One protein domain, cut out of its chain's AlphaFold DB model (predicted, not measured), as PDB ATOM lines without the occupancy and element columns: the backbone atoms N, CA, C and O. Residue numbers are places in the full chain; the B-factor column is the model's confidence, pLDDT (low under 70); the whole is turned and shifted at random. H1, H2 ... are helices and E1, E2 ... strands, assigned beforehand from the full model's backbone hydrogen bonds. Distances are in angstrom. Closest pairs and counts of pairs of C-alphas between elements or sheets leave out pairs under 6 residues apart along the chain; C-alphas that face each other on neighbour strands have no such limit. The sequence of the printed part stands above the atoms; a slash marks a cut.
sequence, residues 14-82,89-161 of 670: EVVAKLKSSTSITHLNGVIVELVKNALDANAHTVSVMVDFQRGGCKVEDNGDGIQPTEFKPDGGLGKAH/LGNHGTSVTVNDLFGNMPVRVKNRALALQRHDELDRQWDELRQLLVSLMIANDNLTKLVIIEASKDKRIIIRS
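AT A GLANCE: This is residues 14 to 82 and 89 to 161 of the 670 residues of the protein "DNA mismatch repair protein (Mlh3), putative" of Aspergillus flavus (strain ATCC 200026 / FGSC A1120 / IAM 13836 / NRRL 3357 / JCM 12722 / SRRC 167) (UniProt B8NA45). A five-stranded sheet has two helices, H2 and H4, side by side over one face, and its other face bears no named helix. H1 and H3 lie off the sheet; residues 14 to 24, with H1, stick out, and residues 63 to 82 form a long stretch with no named element. The printed part has 142 residues in the order H1 H2 E1 E2 E3 H3 H4 E4 E5, class mixed, helices and strands; the mixed sheet runs E3 E2 E1 E4 E5. It is compact, with a radius of gyration of the C-alphas of 16.4 A and spans of 46 by 39 by 28 A.

IN THESE COORDINATES: H1, residues 14 to 22, begins at C-alpha 14 (8.710, -29.220, -42.340). H2 is residues 28 to 41, 20.1 A long; E1 46 to 52, 20.3 A; E2 57 to 62; E3 95 to 98; H3 107 to 115; H4 119 to 139, 30.4 A; E4 145 to 150. E5, 156 to 160, ends at C-alpha 160 (21.069, 7.242, -58.562).

HOW THE PARTS SIT: E1 and E2 form a hairpin, with N 50 and O 59 2.8 A apart. E3 is antiparallel to E2, N 96 to O 60 2.8 A. E1 and E4 are parallel, N 49 to O 147 2.8 A. E4 and E5 form a hairpin, N 148 to O 157 2.9 A. E3, H3 H4, E4 make a split strand-helix-strand unit, two same-way strands with others between, its crossover right-handed. H2, over E2 and E1, touches H4, over E4, closest at the C-alphas of Asn 29 and Leu 129, 5.8 A, a shallow tilt of 18 degrees, the same way. H3 is close to but not clearly touching H4, at 89 degrees, about perpendicular; the C-alphas of Ala 115 and Glu 121 are closest, 7.2 A. H1 and H2 are apart. Every O i to N i+4 pair is within hydrogen-bond range in H1, H2 and H4, and 3 of 5 in H3.

THE WHOLE: The farthest C-alphas, Asp 75 and Asp 120, are 49.4 A apart. Residues 83 to 88 are not printed, with 18.2 A between C-alphas 82 and 89. Of the links printed whole, none is long. Mean pLDDT of the printed part is 73.2, with 51 residues under 70, among them 14 to 26 and 100 to 119.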
ATOM      1  N   GLU A  14       8.016 -28.479 -41.280       57.31
ATOM      2  CA  GLU A  14       8.710 -29.220 -42.340       57.31
ATOM      3  C   GLU A  14       9.286 -28.320 -43.453       57.31
ATOM      4  O   GLU A  14      10.366 -28.591 -43.983       57.31
ATOM      5  N   VAL A  15       8.604 -27.218 -43.785       59.75
ATOM      6  CA  VAL A  15       9.070 -26.212 -44.750       59.75
ATOM      7  C   VAL A  15      10.163 -25.358 -44.114       59.75
ATOM      8  O   VAL A  15      11.188 -25.112 -44.745       59.75
ATOM      9  N   VAL A  16      10.005 -24.980 -42.840       55.16
ATOM     10  CA  VAL A  16      11.045 -24.274 -42.071       55.16
ATOM     11  C   VAL A  16      12.319 -25.117 -41.964       55.16
ATOM     12  O   VAL A  16      13.412 -24.586 -42.156       55.16
ATOM     13  N   ALA A  17      12.206 -26.426 -41.719       50.28
ATOM     14  CA  ALA A  17      13.347 -27.342 -41.695       50.28
ATOM     15  C   ALA A  17      14.066 -27.409 -43.057       50.28
ATOM     16  O   ALA A  17      15.289 -27.266 -43.118       50.28
ATOM     17  N   LYS A  18      13.312 -27.533 -44.160       48.59
ATOM     18  CA  LYS A  18      13.862 -27.517 -45.528       48.59
ATOM     19  C   LYS A  18      14.555 -26.185 -45.855       48.59
ATOM     20  O   LYS A  18      15.694 -26.204 -46.315       48.59
ATOM     21  N   LEU A  19      13.941 -25.041 -45.541       48.50
ATOM     22  CA  LEU A  19      14.521 -23.711 -45.786       48.50
ATOM     23  C   LEU A  19      15.771 -23.433 -44.935       48.50
ATOM     24  O   LEU A  19      16.745 -22.871 -45.435       48.50
ATOM     25  N   LYS A  20      15.800 -23.886 -43.675       45.22
ATOM     26  CA  LYS A  20      17.008 -23.824 -42.831       45.22
ATOM     27  C   LYS A  20      18.181 -24.623 -43.415       45.22
ATOM     28  O   LYS A  20      19.328 -24.267 -43.160       45.22
ATOM     29  N   SER A  21      17.914 -25.666 -44.207       42.22
ATOM     30  CA  SER A  21      18.948 -26.454 -44.895       42.22
ATOM     31  C   SER A  21      19.403 -25.868 -46.242       42.22
ATOM     32  O   SER A  21      20.496 -26.189 -46.704       42.22
ATOM     33  N   SER A  22      18.597 -25.010 -46.886       40.69
ATOM     34  CA  SER A  22      18.833 -24.585 -48.275       40.69
ATOM     35  C   SER A  22      19.733 -23.358 -48.439       40.69
ATOM     36  O   SER A  22      20.308 -23.182 -49.513       40.69
ATOM     37  N   THR A  23      19.855 -22.504 -47.415       45.28
ATOM     38  CA  THR A  23      20.463 -21.168 -47.565       45.28
ATOM     39  C   THR A  23      21.479 -20.867 -46.462       45.28
ATOM     40  O   THR A  23      21.137 -20.386 -45.385       45.28
ATOM     41  N   SER A  24      22.764 -21.099 -46.742       53.06
ATOM     42  CA  SER A  24      23.861 -20.739 -45.836       53.06
ATOM     43  C   SER A  24      24.373 -19.319 -46.114       53.06
ATOM     44  O   SER A  24      25.238 -19.127 -46.974       53.06
ATOM     45  N   ILE A  25      23.899 -18.318 -45.369       57.38
ATOM     46  CA  ILE A  25      24.521 -16.987 -45.398       57.38
ATOM     47  C   ILE A  25      25.783 -17.025 -44.527       57.38
ATOM     48  O   ILE A  25      25.701 -17.136 -43.308       57.38
ATOM     49  N   THR A  26      26.964 -16.976 -45.150       62.81
ATOM     50  CA  THR A  26      28.251 -17.206 -44.455       62.81
ATOM     51  C   THR A  26      29.103 -15.947 -44.248       62.81
ATOM     52  O   THR A  26      30.192 -16.034 -43.677       62.81
ATOM     53  N   HIS A  27      28.654 -14.778 -44.716       73.62
ATOM     54  CA  HIS A  27      29.397 -13.513 -44.648       73.62
ATOM     55  C   HIS A  27      28.463 -12.291 -44.679       73.62
ATOM     56  O   HIS A  27      27.332 -12.373 -45.158       73.62
ATOM     57  N   LEU A  28      28.956 -11.148 -44.185       83.25
ATOM     58  CA  LEU A  28      28.169  -9.924 -43.997       83.25
ATOM     59  C   LEU A  28      27.631  -9.344 -45.317       83.25
ATOM     60  O   LEU A  28      26.458  -8.988 -45.381       83.25
ATOM     61  N   ASN A  29      28.435  -9.330 -46.388       89.75
ATOM     62  CA  ASN A  29      27.966  -8.899 -47.713       89.75
ATOM     63  C   ASN A  29      26.783  -9.745 -48.212       89.75
ATOM     64  O   ASN A  29      25.860  -9.197 -48.804       89.75
ATOM     65  N   GLY A  30      26.768 -11.052 -47.919       84.75
ATOM     66  CA  GLY A  30      25.642 -11.932 -48.231       84.75
ATOM     67  C   GLY A  30      24.372 -11.548 -47.468       84.75
ATOM     68  O   GLY A  30      23.316 -11.432 -48.078       84.75
ATOM     69  N   VAL A  31      24.476 -11.259 -46.162       84.44
ATOM     70  CA  VAL A  31      23.339 -10.758 -45.362       84.44
ATOM     71  C   VAL A  31      22.776  -9.475 -45.970       84.44
ATOM     72  O   VAL A  31      21.571  -9.371 -46.174       84.44
ATOM     73  N   ILE A  32      23.643  -8.512 -46.294       90.62
ATOM     74  CA  ILE A  32      23.222  -7.229 -46.866       90.62
ATOM     75  C   ILE A  32      22.546  -7.435 -48.229       90.62
ATOM     76  O   ILE A  32      21.506  -6.834 -48.476       90.62
ATOM     77  N   VAL A  33      23.093  -8.292 -49.096       90.00
ATOM     78  CA  VAL A  33      22.502  -8.606 -50.408       90.00
ATOM     79  C   VAL A  33      21.101  -9.206 -50.270       90.00
ATOM     80  O   VAL A  33      20.195  -8.740 -50.958       90.00
ATOM     81  N   GLU A  34      20.885 -10.174 -49.374       87.69
ATOM     82  CA  GLU A  34      19.545 -10.747 -49.167       87.69
ATOM     83  C   GLU A  34      18.568  -9.733 -48.544       87.69
ATOM     84  O   GLU A  34      17.418  -9.651 -48.968       87.69
ATOM     85  N   LEU A  35      19.015  -8.887 -47.607       88.19
ATOM     86  CA  LEU A  35      18.177  -7.809 -47.062       88.19
ATOM     87  C   LEU A  35      17.797  -6.763 -48.122       88.19
ATOM     88  O   LEU A  35      16.670  -6.274 -48.122       88.19
ATOM     89  N   VAL A  36      18.707  -6.434 -49.045       89.50
ATOM     90  CA  VAL A  36      18.412  -5.519 -50.158       89.50
ATOM     91  C   VAL A  36      17.472  -6.170 -51.176       89.50
ATOM     92  O   VAL A  36      16.583  -5.482 -51.667       89.50
ATOM     93  N   LYS A  37      17.583  -7.477 -51.454       88.19
ATOM     94  CA  LYS A  37      16.582  -8.198 -52.265       88.19
ATOM     95  C   LYS A  37      15.194  -8.131 -51.631       88.19
ATOM     96  O   LYS A  37      14.266  -7.709 -52.307       88.19
ATOM     97  N   ASN A  38      15.073  -8.408 -50.331       86.12
ATOM     98  CA  ASN A  38      13.796  -8.302 -49.616       86.12
ATOM     99  C   ASN A  38      13.188  -6.887 -49.714       86.12
ATOM    100  O   ASN A  38      11.978  -6.745 -49.866       86.12
ATOM    101  N   ALA A  39      14.014  -5.835 -49.667       87.75
ATOM    102  CA  ALA A  39      13.556  -4.462 -49.890       87.75
ATOM    103  C   ALA A  39      13.058  -4.233 -51.333       87.75
ATOM    104  O   ALA A  39      12.049  -3.560 -51.538       87.75
ATOM    105  N   LEU A  40      13.732  -4.803 -52.339       87.38
ATOM    106  CA  LEU A  40      13.300  -4.739 -53.742       87.38
ATOM    107  C   LEU A  40      11.994  -5.508 -53.988       87.38
ATOM    108  O   LEU A  40      11.128  -5.001 -54.700       87.38
ATOM    109  N   ASP A  41      11.833  -6.680 -53.369       84.00
ATOM    110  CA  ASP A  41      10.601  -7.478 -53.409       84.00
ATOM    111  C   ASP A  41       9.429  -6.743 -52.729       84.00
ATOM    112  O   ASP A  41       8.280  -6.873 -53.149       84.00
ATOM    113  N   ALA A  42       9.724  -5.897 -51.736       82.00
ATOM    114  CA  ALA A  42       8.789  -4.960 -51.114       82.00
ATOM    115  C   ALA A  42       8.622  -3.632 -51.891       82.00
ATOM    116  O   ALA A  42       8.208  -2.633 -51.309       82.00
ATOM    117  N   ASN A  43       8.958  -3.577 -53.186       84.75
ATOM    118  CA  ASN A  43       8.825  -2.391 -54.050       84.75
ATOM    119  C   ASN A  43       9.582  -1.128 -53.569       84.75
ATOM    120  O   ASN A  43       9.186   0.003 -53.873       84.75
ATOM    121  N   ALA A  44      10.693  -1.272 -52.837       87.38
ATOM    122  CA  ALA A  44      11.481  -0.124 -52.394       87.38
ATOM    123  C   ALA A  44      12.120   0.648 -53.564       87.38
ATOM    124  O   ALA A  44      12.810   0.096 -54.420       87.38
ATOM    125  N   HIS A  45      11.957   1.972 -53.545       89.38
ATOM    126  CA  HIS A  45      12.519   2.895 -54.538       89.38
ATOM    127  C   HIS A  45      13.815   3.568 -54.056       89.38
ATOM    128  O   HIS A  45      14.581   4.125 -54.849       89.38
ATOM    129  N   THR A  46      14.039   3.577 -52.745       89.62
ATOM    130  CA  THR A  46      15.217   4.081 -52.047       89.62
ATOM    131  C   THR A  46      15.628   3.063 -50.996       89.62
ATOM    132  O   THR A  46      14.828   2.724 -50.129       89.62
ATOM    133  N   VAL A  47      16.891   2.640 -51.033       91.62
ATOM    134  CA  VAL A  47      17.480   1.764 -50.012       91.62
ATOM    135  C   VAL A  47      18.744   2.409 -49.443       91.62
ATOM    136  O   VAL A  47      19.554   2.992 -50.171       91.62
ATOM    137  N   SER A  48      18.897   2.334 -48.125       92.56
ATOM    138  CA  SER A  48      20.012   2.867 -47.352       92.56
ATOM    139  C   SER A  48      20.657   1.747 -46.545       92.56
ATOM    140  O   SER A  48      20.065   1.214 -45.613       92.56
ATOM    141  N   VAL A  49      21.893   1.415 -46.897       93.12
ATOM    142  CA  VAL A  49      22.722   0.406 -46.241       93.12
ATOM    143  C   VAL A  49      23.767   1.105 -45.378       93.12
ATOM    144  O   VAL A  49      24.554   1.915 -45.868       93.12
ATOM    145  N   MET A  50      23.815   0.755 -44.098       90.69
ATOM    146  CA  MET A  50      24.919   1.056 -43.195       90.69
ATOM    147  C   MET A  50      25.643  -0.248 -42.854       90.69
ATOM    148  O   MET A  50      24.995  -1.225 -42.483       90.69
ATOM    149  N   VAL A  51      26.970  -0.277 -42.972       90.25
ATOM    150  CA  VAL A  51      27.789  -1.478 -42.745       90.25
ATOM    151  C   VAL A  51      28.897  -1.222 -41.725       90.25
ATOM    152  O   VAL A  51      29.610  -0.224 -41.792       90.25
ATOM    153  N   ASP A  52      29.042  -2.146 -40.780       86.56
ATOM    154  CA  ASP A  52      30.092  -2.196 -39.767       86.56
ATOM    155  C   ASP A  52      30.856  -3.518 -39.930       86.56
ATOM    156  O   ASP A  52      30.553  -4.530 -39.293       86.56
ATOM    157  N   PHE A  53      31.837  -3.529 -40.836       81.62
ATOM    158  CA  PHE A  53      32.659  -4.713 -41.094       81.62
ATOM    159  C   PHE A  53      33.460  -5.156 -39.862       81.62
ATOM    160  O   PHE A  53      33.634  -6.355 -39.651       81.62
ATOM    161  N   GLN A  54      33.903  -4.211 -39.024       74.44
ATOM    162  CA  GLN A  54      34.706  -4.502 -37.832       74.44
ATOM    163  C   GLN A  54      33.892  -5.220 -36.748       74.44
ATOM    164  O   GLN A  54      34.416  -6.105 -36.071       74.44
ATOM    165  N   ARG A  55      32.612  -4.861 -36.584       73.50
ATOM    166  CA  ARG A  55      31.696  -5.480 -35.607       73.50
ATOM    167  C   ARG A  55      30.756  -6.518 -36.223       73.50
ATOM    168  O   ARG A  55      29.867  -7.012 -35.534       73.50
ATOM    169  N   GLY A  56      30.934  -6.854 -37.504       75.50
ATOM    170  CA  GLY A  56      30.094  -7.821 -38.212       75.50
ATOM    171  C   GLY A  56      28.613  -7.428 -38.240       75.50
ATOM    172  O   GLY A  56      27.756  -8.296 -38.107       75.50
ATOM    173  N   GLY A  57      28.311  -6.131 -38.331       83.69
ATOM    174  CA  GLY A  57      26.952  -5.598 -38.246       83.69
ATOM    175  C   GLY A  57      26.522  -4.854 -39.507       83.69
ATOM    176  O   GLY A  57      27.344  -4.320 -40.248       83.69
ATOM    177  N   CYS A  58      25.217  -4.783 -39.749       88.81
ATOM    178  CA  CYS A  58      24.657  -3.933 -40.795       88.81
ATOM    179  C   CYS A  58      23.244  -3.463 -40.451       88.81
ATOM    180  O   CYS A  58      22.503  -4.138 -39.741       88.81
ATOM    181  N   LYS A  59      22.848  -2.325 -41.016       89.50
ATOM    182  CA  LYS A  59      21.475  -1.824 -40.999       89.50
ATOM    183  C   LYS A  59      21.035  -1.562 -42.434       89.50
ATOM    184  O   LYS A  59      21.741  -0.866 -43.160       89.50
ATOM    185  N   VAL A  60      19.900  -2.117 -42.839       88.81
ATOM    186  CA  VAL A  60      19.287  -1.870 -44.149       88.81
ATOM    187  C   VAL A  60      17.938  -1.210 -43.912       88.81
ATOM    188  O   VAL A  60      17.114  -1.737 -43.169       88.81
ATOM    189  N   GLU A  61      17.746  -0.037 -44.504       88.56
ATOM    190  CA  GLU A  61      16.519   0.752 -44.402       88.56
ATOM    191  C   GLU A  61      15.972   1.019 -45.798       88.56
ATOM    192  O   GLU A  61      16.718   1.437 -46.687       88.56
ATOM    193  N   ASP A  62      14.681   0.805 -45.985       88.69
ATOM    194  CA  ASP A  62      13.999   0.962 -47.262       88.69
ATOM    195  C   ASP A  62      12.755   1.853 -47.142       88.69
ATOM    196  O   ASP A  62      12.386   2.294 -46.053       88.69
ATOM    197  N   ASN A  63      12.134   2.157 -48.283       87.38
ATOM    198  CA  ASN A  63      10.844   2.846 -48.363       87.38
ATOM    199  C   ASN A  63       9.770   2.007 -49.090       87.38
ATOM    200  O   ASN A  63       8.937   2.552 -49.820       87.38
ATOM    201  N   GLY A  64       9.869   0.683 -48.983       83.56
ATOM    202  CA  GLY A  64       8.947  -0.264 -49.601       83.56
ATOM    203  C   GLY A  64       7.592  -0.341 -48.897       83.56
ATOM    204  O   GLY A  64       7.288   0.419 -47.978       83.56
ATOM    205  N   ASP A  65       6.767  -1.295 -49.312       78.69
ATOM    206  CA  ASP A  65       5.425  -1.529 -48.761       78.69
ATOM    207  C   ASP A  65       5.462  -1.938 -47.272       78.69
ATOM    208  O   ASP A  65       4.513  -1.691 -46.523       78.69
ATOM    209  N   GLY A  66       6.596  -2.492 -46.824       71.88
ATOM    210  CA  GLY A  66       6.880  -2.832 -45.432       71.88
ATOM    211  C   GLY A  66       5.995  -3.950 -44.869       71.88
ATOM    212  O   GLY A  66       5.286  -4.653 -45.586       71.88
ATOM    213  N   ILE A  67       6.034  -4.116 -43.546       72.19
ATOM    214  CA  ILE A  67       5.138  -5.024 -42.817       72.19
ATOM    215  C   ILE A  67       4.120  -4.172 -42.058       72.19
ATOM    216  O   ILE A  67       4.496  -3.262 -41.315       72.19
ATOM    217  N   GLN A  68       2.825  -4.458 -42.226       70.75
ATOM    218  CA  GLN A  68       1.783  -3.672 -41.565       70.75
ATOM    219  C   GLN A  68       1.885  -3.783 -40.030       70.75
ATOM    220  O   GLN A  68       2.035  -4.891 -39.512       70.75
ATOM    221  N   PRO A  69       1.704  -2.685 -39.266       68.69
ATOM    222  CA  PRO A  69       1.745  -2.712 -37.797       68.69
ATOM    223  C   PRO A  69       0.748  -3.677 -37.133       68.69
ATOM    224  O   PRO A  69       0.887  -3.999 -35.955       68.69
ATOM    225  N   THR A  70      -0.275  -4.130 -37.861       70.25
ATOM    226  CA  THR A  70      -1.221  -5.164 -37.425       70.25
ATOM    227  C   THR A  70      -0.604  -6.556 -37.331       70.25
ATOM    228  O   THR A  70      -1.033  -7.322 -36.475       70.25
ATOM    229  N   GLU A  71       0.405  -6.871 -38.145       72.50
ATOM    230  CA  GLU A  71       1.046  -8.192 -38.154       72.50
ATOM    231  C   GLU A  71       1.909  -8.445 -36.915       72.50
ATOM    232  O   GLU A  71       2.115  -9.601 -36.581       72.50
ATOM    233  N   PHE A  72       2.357  -7.397 -36.210       68.00
ATOM    234  CA  PHE A  72       3.169  -7.487 -34.982       68.00
ATOM    235  C   PHE A  72       2.357  -7.422 -33.674       68.00
ATOM    236  O   PHE A  72       2.921  -7.284 -32.579       68.00
ATOM    237  N   LYS A  73       1.022  -7.422 -33.772       68.19
ATOM    238  CA  LYS A  73       0.131  -7.473 -32.604       68.19
ATOM    239  C   LYS A  73       0.137  -8.878 -31.985       68.19
ATOM    240  O   LYS A  73       0.523  -9.826 -32.655       68.19
ATOM    241  N   PRO A  74      -0.345  -9.060 -30.740       62.88
ATOM    242  CA  PRO A  74      -0.466 -10.393 -30.139       62.88
ATOM    243  C   PRO A  74      -1.354 -11.375 -30.925       62.88
ATOM    244  O   PRO A  74      -1.188 -12.576 -30.766       62.88
ATOM    245  N   ASP A  75      -2.286 -10.874 -31.744       65.62
ATOM    246  CA  ASP A  75      -3.114 -11.658 -32.672       65.62
ATOM    247  C   ASP A  75      -2.538 -11.728 -34.104       65.62
ATOM    248  O   ASP A  75      -3.136 -12.348 -34.983       65.62
ATOM    249  N   GLY A  76      -1.429 -11.033 -34.370       64.38
ATOM    250  CA  GLY A  76      -0.773 -10.936 -35.671       64.38
ATOM    251  C   GLY A  76       0.006 -12.195 -36.059       64.38
ATOM    252  O   GLY A  76       0.307 -13.045 -35.223       64.38
ATOM    253  N   GLY A  77       0.333 -12.310 -37.348       62.34
ATOM    254  CA  GLY A  77       1.108 -13.428 -37.892       62.34
ATOM    255  C   GLY A  77       2.574 -13.470 -37.464       62.34
ATOM    256  O   GLY A  77       3.236 -14.503 -37.571       62.34
ATOM    257  N   LEU A  78       3.093 -12.338 -36.989       59.59
ATOM    258  CA  LEU A  78       4.466 -12.150 -36.551       59.59
ATOM    259  C   LEU A  78       4.468 -11.747 -35.070       59.59
ATOM    260  O   LEU A  78       3.605 -11.015 -34.593       59.59
ATOM    261  N   GLY A  79       5.449 -12.245 -34.315       56.59
ATOM    262  CA  GLY A  79       5.512 -12.030 -32.868       56.59
ATOM    263  C   GLY A  79       5.608 -10.553 -32.450       56.59
ATOM    264  O   GLY A  79       5.898  -9.666 -33.254       56.59
ATOM    265  N   LYS A  80       5.407 -10.304 -31.146       50.16
ATOM    266  CA  LYS A  80       5.397  -8.960 -30.536       50.16
ATOM    267  C   LYS A  80       6.557  -8.081 -31.027       50.16
ATOM    268  O   LYS A  80       7.730  -8.427 -30.849       50.16
ATOM    269  N   ALA A  81       6.220  -6.898 -31.545       46.56
ATOM    270  CA  ALA A  81       7.198  -5.865 -31.879       46.56
ATOM    271  C   ALA A  81       8.107  -5.556 -30.677       46.56
ATOM    272  O   ALA A  81       7.639  -5.134 -29.616       46.56
ATOM    273  N   HIS A  82       9.417  -5.721 -30.857       46.44
ATOM    274  CA  HIS A  82      10.408  -5.245 -29.899       46.44
ATOM    275  C   HIS A  82      10.562  -3.736 -30.090       46.44
ATOM    276  O   HIS A  82      11.267  -3.273 -30.985       46.44
ATOM    277  N   LEU A  89       8.181   9.651 -38.451       41.53
ATOM    278  CA  LEU A  89       7.036   9.886 -39.345       41.53
ATOM    279  C   LEU A  89       7.538  10.411 -40.703       41.53
ATOM    280  O   LEU A  89       7.815  11.602 -40.833       41.53
ATOM    281  N   GLY A  90       7.636   9.544 -41.713       44.19
ATOM    282  CA  GLY A  90       8.009   9.961 -43.067       44.19
ATOM    283  C   GLY A  90       8.266   8.810 -44.038       44.19
ATOM    284  O   GLY A  90       9.412   8.416 -44.215       44.19
ATOM    285  N   ASN A  91       7.203   8.383 -44.731       51.03
ATOM    286  CA  ASN A  91       7.145   7.298 -45.725       51.03
ATOM    287  C   ASN A  91       7.281   5.881 -45.133       51.03
ATOM    288  O   ASN A  91       8.103   5.623 -44.262       51.03
ATOM    289  N   HIS A  92       6.417   4.975 -45.594       61.31
ATOM    290  CA  HIS A  92       6.405   3.565 -45.196       61.31
ATOM    291  C   HIS A  92       7.645   2.831 -45.732       61.31
ATOM    292  O   HIS A  92       8.194   3.232 -46.757       61.31
ATOM    293  N   GLY A  93       8.084   1.790 -45.023       69.00
ATOM    294  CA  GLY A  93       9.268   0.992 -45.349       69.00
ATOM    295  C   GLY A  93       9.747   0.156 -44.163       69.00
ATOM    296  O   GLY A  93       9.206   0.270 -43.058       69.00
ATOM    297  N   THR A  94      10.754  -0.687 -44.383       77.31
ATOM    298  CA  THR A  94      11.351  -1.548 -43.346       77.31
ATOM    299  C   THR A  94      12.707  -1.007 -42.890       77.31
ATOM    300  O   THR A  94      13.449  -0.392 -43.651       77.31
ATOM    301  N   SER A  95      13.060  -1.249 -41.625       81.69
ATOM    302  CA  SER A  95      14.392  -0.974 -41.078       81.69
ATOM    303  C   SER A  95      14.878  -2.218 -40.338       81.69
ATOM    304  O   SER A  95      14.371  -2.557 -39.269       81.69
ATOM    305  N   VAL A  96      15.830  -2.941 -40.932       78.88
ATOM    306  CA  VAL A  96      16.379  -4.191 -40.391       78.88
ATOM    307  C   VAL A  96      17.794  -3.941 -39.893       78.88
ATOM    308  O   VAL A  96      18.666  -3.544 -40.662       78.88
ATOM    309  N   THR A  97      18.039  -4.202 -38.608       78.25
ATOM    310  CA  THR A  97      19.376  -4.106 -38.003       78.25
ATOM    311  C   THR A  97      19.872  -5.491 -37.608       78.25
ATOM    312  O   THR A  97      19.269  -6.156 -36.769       78.25
ATOM    313  N   VAL A  98      20.998  -5.904 -38.180       78.06
ATOM    314  CA  VAL A  98      21.739  -7.110 -37.809       78.06
ATOM    315  C   VAL A  98      22.928  -6.677 -36.964       78.06
ATOM    316  O   VAL A  98      23.851  -6.025 -37.452       78.06
ATOM    317  N   ASN A  99      22.890  -7.028 -35.682       73.25
ATOM    318  CA  ASN A  99      23.980  -6.786 -34.744       73.25
ATOM    319  C   ASN A  99      24.780  -8.072 -34.549       73.25
ATOM    320  O   ASN A  99      24.184  -9.128 -34.360       73.25
ATOM    321  N   ASP A 100      26.108  -7.951 -34.521       63.75
ATOM    322  CA  ASP A 100      27.018  -8.989 -34.023       63.75
ATOM    323  C   ASP A 100      26.807 -10.376 -34.668       63.75
ATOM    324  O   ASP A 100      26.707 -11.399 -33.987       63.75
ATOM    325  N   LEU A 101      26.761 -10.414 -36.010       62.44
ATOM    326  CA  LEU A 101      26.522 -11.619 -36.828       62.44
ATOM    327  C   LEU A 101      27.456 -12.797 -36.481       62.44
ATOM    328  O   LEU A 101      27.155 -13.949 -36.792       62.44
ATOM    329  N   PHE A 102      28.595 -12.511 -35.844       58.44
ATOM    330  CA  PHE A 102      29.636 -13.477 -35.506       58.44
ATOM    331  C   PHE A 102      29.899 -13.630 -33.994       58.44
ATOM    332  O   PHE A 102      30.745 -14.445 -33.623       58.44
ATOM    333  N   GLY A 103      29.188 -12.908 -33.117       46.03
ATOM    334  CA  GLY A 103      29.519 -12.786 -31.686       46.03
ATOM    335  C   GLY A 103      29.554 -14.098 -30.903       46.03
ATOM    336  O   GLY A 103      30.406 -14.288 -30.035       46.03
ATOM    337  N   ASN A 104      28.678 -15.038 -31.272       45.50
ATOM    338  CA  ASN A 104      28.581 -16.372 -30.672       45.50
ATOM    339  C   ASN A 104      29.176 -17.488 -31.554       45.50
ATOM    340  O   ASN A 104      28.963 -18.668 -31.274       45.50
ATOM    341  N   MET A 105      29.894 -17.166 -32.639       41.72
ATOM    342  CA  MET A 105      30.413 -18.206 -33.534       41.72
ATOM    343  C   MET A 105      31.646 -18.934 -32.965       41.72
ATOM    344  O   MET A 105      32.510 -18.310 -32.341       41.72
ATOM    345  N   PRO A 106      31.797 -20.249 -33.245       39.66
ATOM    346  CA  PRO A 106      32.990 -21.008 -32.887       39.66
ATOM    347  C   PRO A 106      34.286 -20.364 -33.398       39.66
ATOM    348  O   PRO A 106      34.313 -19.731 -34.456       39.66
ATOM    349  N   VAL A 107      35.383 -20.608 -32.672       38.09
ATOM    350  CA  VAL A 107      36.707 -19.957 -32.801       38.09
ATOM    351  C   VAL A 107      37.196 -19.763 -34.249       38.09
ATOM    352  O   VAL A 107      37.816 -18.745 -34.547       38.09
ATOM    353  N   ARG A 108      36.860 -20.670 -35.177       37.91
ATOM    354  CA  ARG A 108      37.221 -20.578 -36.606       37.91
ATOM    355  C   ARG A 108      36.711 -19.305 -37.308       37.91
ATOM    356  O   ARG A 108      37.368 -18.843 -38.235       37.91
ATOM    357  N   VAL A 109      35.592 -18.705 -36.883       42.25
ATOM    358  CA  VAL A 109      35.076 -17.449 -37.483       42.25
ATOM    359  C   VAL A 109      35.599 -16.200 -36.771       42.25
ATOM    360  O   VAL A 109      35.676 -15.130 -37.375       42.25
ATOM    361  N   LYS A 110      36.135 -16.346 -35.555       40.94
ATOM    362  CA  LYS A 110      36.925 -15.293 -34.904       40.94
ATOM    363  C   LYS A 110      38.143 -14.900 -35.755       40.94
ATOM    364  O   LYS A 110      38.480 -13.724 -35.816       40.94
ATOM    365  N   ASN A 111      38.713 -15.843 -36.513       43.38
ATOM    366  CA  ASN A 111      39.760 -15.561 -37.502       43.38
ATOM    367  C   ASN A 111      39.274 -14.700 -38.687       43.38
ATOM    368  O   ASN A 111      40.055 -13.895 -39.184       43.38
ATOM    369  N   ARG A 112      38.002 -14.790 -39.116       45.09
ATOM    370  CA  ARG A 112      37.438 -13.855 -40.118       45.09
ATOM    371  C   ARG A 112      37.283 -12.449 -39.538       45.09
ATOM    372  O   ARG A 112      37.683 -11.492 -40.188       45.09
ATOM    373  N   ALA A 113      36.786 -12.326 -38.307       46.66
ATOM    374  CA  ALA A 113      36.699 -11.034 -37.619       46.66
ATOM    375  C   ALA A 113      38.084 -10.388 -37.387       46.66
ATOM    376  O   ALA A 113      38.205  -9.169 -37.432       46.66
ATOM    377  N   LEU A 114      39.136 -11.194 -37.189       48.06
ATOM    378  CA  LEU A 114      40.527 -10.725 -37.110       48.06
ATOM    379  C   LEU A 114      41.113 -10.365 -38.489       48.06
ATOM    380  O   LEU A 114      41.836  -9.380 -38.598       48.06
ATOM    381  N   ALA A 115      40.783 -11.101 -39.557       50.84
ATOM    382  CA  ALA A 115      41.195 -10.749 -40.922       50.84
ATOM    383  C   ALA A 115      40.605  -9.399 -41.377       50.84
ATOM    384  O   ALA A 115      41.305  -8.593 -41.987       50.84
ATOM    385  N   LEU A 116      39.361  -9.109 -40.975       52.06
ATOM    386  CA  LEU A 116      38.674  -7.823 -41.169       52.06
ATOM    387  C   LEU A 116      39.276  -6.655 -40.354       52.06
ATOM    388  O   LEU A 116      38.764  -5.543 -40.418       52.06
ATOM    389  N   GLN A 117      40.364  -6.862 -39.601       54.12
ATOM    390  CA  GLN A 117      41.127  -5.771 -38.971       54.12
ATOM    391  C   GLN A 117      42.223  -5.199 -39.884       54.12
ATOM    392  O   GLN A 117      42.824  -4.179 -39.550       54.12
ATOM    393  N   ARG A 118      42.503  -5.826 -41.036       64.69
ATOM    394  CA  ARG A 118      43.429  -5.283 -42.039       64.69
ATOM    395  C   ARG A 118      42.689  -4.309 -42.956       64.69
ATOM    396  O   ARG A 118      41.698  -4.692 -43.572       64.69
ATOM    397  N   HIS A 119      43.203  -3.084 -43.083       69.25
ATOM    398  CA  HIS A 119      42.617  -2.051 -43.948       69.25
ATOM    399  C   HIS A 119      42.424  -2.533 -45.397       69.25
ATOM    400  O   HIS A 119      41.336  -2.368 -45.938       69.25
ATOM    401  N   ASP A 120      43.411  -3.237 -45.962       72.38
ATOM    402  CA  ASP A 120      43.351  -3.785 -47.328       72.38
ATOM    403  C   ASP A 120      42.123  -4.695 -47.566       72.38
ATOM    404  O   ASP A 120      41.495  -4.650 -48.624       72.38
ATOM    405  N   GLU A 121      41.751  -5.519 -46.577       75.00
ATOM    406  CA  GLU A 121      40.596  -6.423 -46.684       75.00
ATOM    407  C   GLU A 121      39.276  -5.680 -46.433       75.00
ATOM    408  O   GLU A 121      38.277  -6.003 -47.068       75.00
ATOM    409  N   LEU A 122      39.260  -4.647 -45.580       78.38
ATOM    410  CA  LEU A 122      38.098  -3.759 -45.431       78.38
ATOM    411  C   LEU A 122      37.785  -3.017 -46.737       78.38
ATOM    412  O   LEU A 122      36.621  -2.929 -47.132       78.38
ATOM    413  N   ASP A 123      38.810  -2.529 -47.434       81.56
ATOM    414  CA  ASP A 123      38.659  -1.894 -48.744       81.56
ATOM    415  C   ASP A 123      38.171  -2.899 -49.796       81.56
ATOM    416  O   ASP A 123      37.232  -2.601 -50.541       81.56
ATOM    417  N   ARG A 124      38.709  -4.129 -49.797       82.69
ATOM    418  CA  ARG A 124      38.240  -5.208 -50.680       82.69
ATOM    419  C   ARG A 124      36.773  -5.574 -50.428       82.69
ATOM    420  O   ARG A 124      36.007  -5.683 -51.383       82.69
ATOM    421  N   GLN A 125      36.365  -5.736 -49.167       85.38
ATOM    422  CA  GLN A 125      34.981  -6.053 -48.788       85.38
ATOM    423  C   GLN A 125      34.005  -4.926 -49.137       85.38
ATOM    424  O   GLN A 125      32.886  -5.204 -49.576       85.38
ATOM    425  N   TRP A 126      34.424  -3.668 -48.971       88.38
ATOM    426  CA  TRP A 126      33.656  -2.486 -49.359       88.38
ATOM    427  C   TRP A 126      33.438  -2.417 -50.877       88.38
ATOM    428  O   TRP A 126      32.315  -2.197 -51.336       88.38
ATOM    429  N   ASP A 127      34.486  -2.655 -51.665       86.75
ATOM    430  CA  ASP A 127      34.404  -2.643 -53.126       86.75
ATOM    431  C   ASP A 127      33.602  -3.828 -53.686       86.75
ATOM    432  O   ASP A 127      32.834  -3.648 -54.638       86.75
ATOM    433  N   GLU A 128      33.708  -5.006 -53.065       88.81
ATOM    434  CA  GLU A 128      32.880  -6.183 -53.354       88.81
ATOM    435  C   GLU A 128      31.394  -5.886 -53.073       88.81
ATOM    436  O   GLU A 128      30.543  -6.077 -53.945       88.81
ATOM    437  N   LEU A 129      31.075  -5.313 -51.903       91.56
ATOM    438  CA  LEU A 129      29.713  -4.904 -51.546       91.56
ATOM    439  C   LEU A 129      29.152  -3.870 -52.530       91.56
ATOM    440  O   LEU A 129      28.014  -3.993 -52.985       91.56
ATOM    441  N   ARG A 130      29.955  -2.865 -52.898       91.12
ATOM    442  CA  ARG A 130      29.588  -1.850 -53.892       91.12
ATOM    443  C   ARG A 130      29.221  -2.496 -55.227       91.12
ATOM    444  O   ARG A 130      28.191  -2.141 -55.791       91.12
ATOM    445  N   GLN A 131      30.031  -3.427 -55.735       88.94
ATOM    446  CA  GLN A 131      29.753  -4.113 -57.003       88.94
ATOM    447  C   GLN A 131      28.459  -4.938 -56.939       88.94
ATOM    448  O   GLN A 131      27.638  -4.851 -57.853       88.94
ATOM    449  N   LEU A 132      28.249  -5.685 -55.851       91.56
ATOM    450  CA  LEU A 132      27.047  -6.496 -55.637       91.56
ATOM    451  C   LEU A 132      25.770  -5.642 -55.588       91.56
ATOM    452  O   LEU A 132      24.795  -5.952 -56.265       91.56
ATOM    453  N   LEU A 133      25.766  -4.542 -54.835       91.88
ATOM    454  CA  LEU A 133      24.569  -3.704 -54.720       91.88
ATOM    455  C   LEU A 133      24.322  -2.840 -55.970       91.88
ATOM    456  O   LEU A 133      23.171  -2.602 -56.334       91.88
ATOM    457  N   VAL A 134      25.380  -2.421 -56.676       87.62
ATOM    458  CA  VAL A 134      25.249  -1.764 -57.989       87.62
ATOM    459  C   VAL A 134      24.671  -2.723 -59.032       87.62
ATOM    460  O   VAL A 134      23.841  -2.293 -59.829       87.62
ATOM    461  N   SER A 135      25.043  -4.008 -59.032       87.81
ATOM    462  CA  SER A 135      24.493  -4.966 -60.002       87.81
ATOM    463  C   SER A 135      22.995  -5.218 -59.783       87.81
ATOM    464  O   SER A 135      22.243  -5.213 -60.756       87.81
ATOM    465  N   LEU A 136      22.538  -5.306 -58.525       87.31
ATOM    466  CA  LEU A 136      21.107  -5.346 -58.186       87.31
ATOM    467  C   LEU A 136      20.363  -4.091 -58.668       87.31
ATOM    468  O   LEU A 136      19.278  -4.198 -59.230       87.31
ATOM    469  N   MET A 137      20.957  -2.906 -58.496       85.81
ATOM    470  CA  MET A 137      20.371  -1.640 -58.946       85.81
ATOM    471  C   MET A 137      20.332  -1.498 -60.477       85.81
ATOM    472  O   MET A 137      19.419  -0.877 -61.006       85.81
ATOM    473  N   ILE A 138      21.293  -2.073 -61.204       82.94
ATOM    474  CA  ILE A 138      21.271  -2.122 -62.678       82.94
ATOM    475  C   ILE A 138      20.218  -3.122 -63.180       82.94
ATOM    476  O   ILE A 138      19.625  -2.903 -64.232       82.94
ATOM    477  N   ALA A 139      19.978  -4.206 -62.438       84.19
ATOM    478  CA  ALA A 139      18.984  -5.221 -62.774       84.19
ATOM    479  C   ALA A 139      17.536  -4.836 -62.400       84.19
ATOM    480  O   ALA A 139      16.611  -5.542 -62.798       84.19
ATOM    481  N   ASN A 140      17.324  -3.753 -61.640       82.50
ATOM    482  CA  ASN A 140      16.011  -3.353 -61.134       82.50
ATOM    483  C   ASN A 140      15.714  -1.868 -61.414       82.50
ATOM    484  O   ASN A 140      16.193  -0.976 -60.714       82.50
ATOM    485  N   ASP A 141      14.854  -1.614 -62.405       80.06
ATOM    486  CA  ASP A 141      14.462  -0.266 -62.842       80.06
ATOM    487  C   ASP A 141      13.722   0.564 -61.768       80.06
ATOM    488  O   ASP A 141      13.688   1.796 -61.870       80.06
ATOM    489  N   ASN A 142      13.154  -0.070 -60.732       82.56
ATOM    490  CA  ASN A 142      12.417   0.616 -59.663       82.56
ATOM    491  C   ASN A 142      13.348   1.227 -58.600       82.56
ATOM    492  O   ASN A 142      12.977   2.208 -57.948       82.56
ATOM    493  N   LEU A 143      14.571   0.701 -58.427       86.06
ATOM    494  CA  LEU A 143      15.518   1.222 -57.438       86.06
ATOM    495  C   LEU A 143      16.144   2.535 -57.929       86.06
ATOM    496  O   LEU A 143      17.203   2.576 -58.551       86.06
ATOM    497  N   THR A 144      15.489   3.652 -57.619       87.81
ATOM    498  CA  THR A 144      15.930   4.987 -58.055       87.81
ATOM    499  C   THR A 144      17.181   5.485 -57.327       87.81
ATOM    500  O   THR A 144      17.956   6.257 -57.903       87.81
ATOM    501  N   LYS A 145      17.389   5.067 -56.071       90.62
ATOM    502  CA  LYS A 145      18.433   5.591 -55.179       90.62
ATOM    503  C   LYS A 145      18.957   4.520 -54.223       90.62
ATOM    504  O   LYS A 145      18.212   3.993 -53.402       90.62
ATOM    505  N   LEU A 146      20.266   4.307 -54.245       91.44
ATOM    506  CA  LEU A 146      20.981   3.460 -53.295       91.44
ATOM    507  C   LEU A 146      21.987   4.306 -52.508       91.44
ATOM    508  O   LEU A 146      22.738   5.094 -53.087       91.44
ATOM    509  N   VAL A 147      22.006   4.157 -51.187       91.94
ATOM    510  CA  VAL A 147      22.982   4.794 -50.293       91.94
ATOM    511  C   VAL A 147      23.741   3.701 -49.547       91.94
ATOM    512  O   VAL A 147      23.114   2.810 -48.989       91.94
ATOM    513  N   ILE A 148      25.072   3.775 -49.525       92.25
ATOM    514  CA  ILE A 148      25.944   2.854 -48.780       92.25
ATOM    515  C   ILE A 148      26.843   3.696 -47.869       92.25
ATOM    516  O   ILE A 148      27.459   4.659 -48.334       92.25
ATOM    517  N   ILE A 149      26.894   3.375 -46.577       89.69
ATOM    518  CA  ILE A 149      27.618   4.136 -45.547       89.69
ATOM    519  C   ILE A 149      28.412   3.173 -44.659       89.69
ATOM    520  O   ILE A 149      27.847   2.231 -44.109       89.69
ATOM    521  N   GLU A 150      29.707   3.415 -44.479       86.94
ATOM    522  CA  GLU A 150      30.521   2.712 -43.479       86.94
ATOM    523  C   GLU A 150      30.223   3.263 -42.073       86.94
ATOM    524  O   GLU A 150      29.952   4.452 -41.915       86.94
ATOM    525  N   ALA A 151      30.256   2.427 -41.034       79.94
ATOM    526  CA  ALA A 151      29.847   2.821 -39.681       79.94
ATOM    527  C   ALA A 151      30.695   3.955 -39.066       79.94
ATOM    528  O   ALA A 151      30.165   4.757 -38.294       79.94
ATOM    529  N   SER A 152      31.973   4.079 -39.449       74.38
ATOM    530  CA  SER A 152      32.825   5.224 -39.086       74.38
ATOM    531  C   SER A 152      32.418   6.532 -39.784       74.38
ATOM    532  O   SER A 152      32.760   7.615 -39.318       74.38
ATOM    533  N   LYS A 153      31.622   6.428 -40.858       68.31
ATOM    534  CA  LYS A 153      31.174   7.481 -41.787       68.31
ATOM    535  C   LYS A 153      32.258   8.053 -42.705       68.31
ATOM    536  O   LYS A 153      31.955   8.982 -43.453       68.31
ATOM    537  N   ASP A 154      33.457   7.470 -42.718       74.81
ATOM    538  CA  ASP A 154      34.553   7.893 -43.602       74.81
ATOM    539  C   ASP A 154      34.246   7.593 -45.077       74.81
ATOM    540  O   ASP A 154      34.501   8.418 -45.956       74.81
ATOM    541  N   LYS A 155      33.629   6.435 -45.357       81.19
ATOM    542  CA  LYS A 155      33.163   6.063 -46.698       81.19
ATOM    543  C   LYS A 155      31.651   6.200 -46.820       81.19
ATOM    544  O   LYS A 155      30.873   5.623 -46.054       81.19
ATOM    545  N   ARG A 156      31.224   6.935 -47.847       88.12
ATOM    546  CA  ARG A 156      29.818   7.106 -48.224       88.12
ATOM    547  C   ARG A 156      29.675   7.136 -49.737       88.12
ATOM    548  O   ARG A 156      30.284   7.967 -50.402       88.12
ATOM    549  N   ILE A 157      28.806   6.283 -50.266       87.56
ATOM    550  CA  ILE A 157      28.449   6.232 -51.684       87.56
ATOM    551  C   ILE A 157      26.949   6.500 -51.825       87.56
ATOM    552  O   ILE A 157      26.134   6.025 -51.033       87.56
ATOM    553  N   ILE A 158      26.580   7.286 -52.838       88.94
ATOM    554  CA  ILE A 158      25.192   7.519 -53.244       88.94
ATOM    555  C   ILE A 158      25.116   7.259 -54.744       88.94
ATOM    556  O   ILE A 158      25.739   7.978 -55.523       88.94
ATOM    557  N   ILE A 159      24.340   6.259 -55.147       85.88
ATOM    558  CA  ILE A 159      24.085   5.926 -56.550       85.88
ATOM    559  C   ILE A 159      22.634   6.306 -56.867       85.88
ATOM    560  O   ILE A 159      21.736   6.124 -56.041       85.88
ATOM    561  N   ARG A 160      22.400   6.875 -58.053       87.00
ATOM    562  CA  ARG A 160      21.069   7.242 -58.562       87.00
ATOM    563  C   ARG A 160      20.898   6.710 -59.980       87.00
ATOM    564  O   ARG A 160      21.838   6.789 -60.769       87.00
ATOM    565  N   SER A 161      19.715   6.193 -60.303       79.06
ATOM    566  CA  SER A 161      19.435   5.683 -61.648       79.06
ATOM    567  C   SER A 161      19.275   6.830 -62.656       79.06
ATOM    568  O   SER A 161      18.721   7.885 -62.342       79.06
TER     569      SER A 161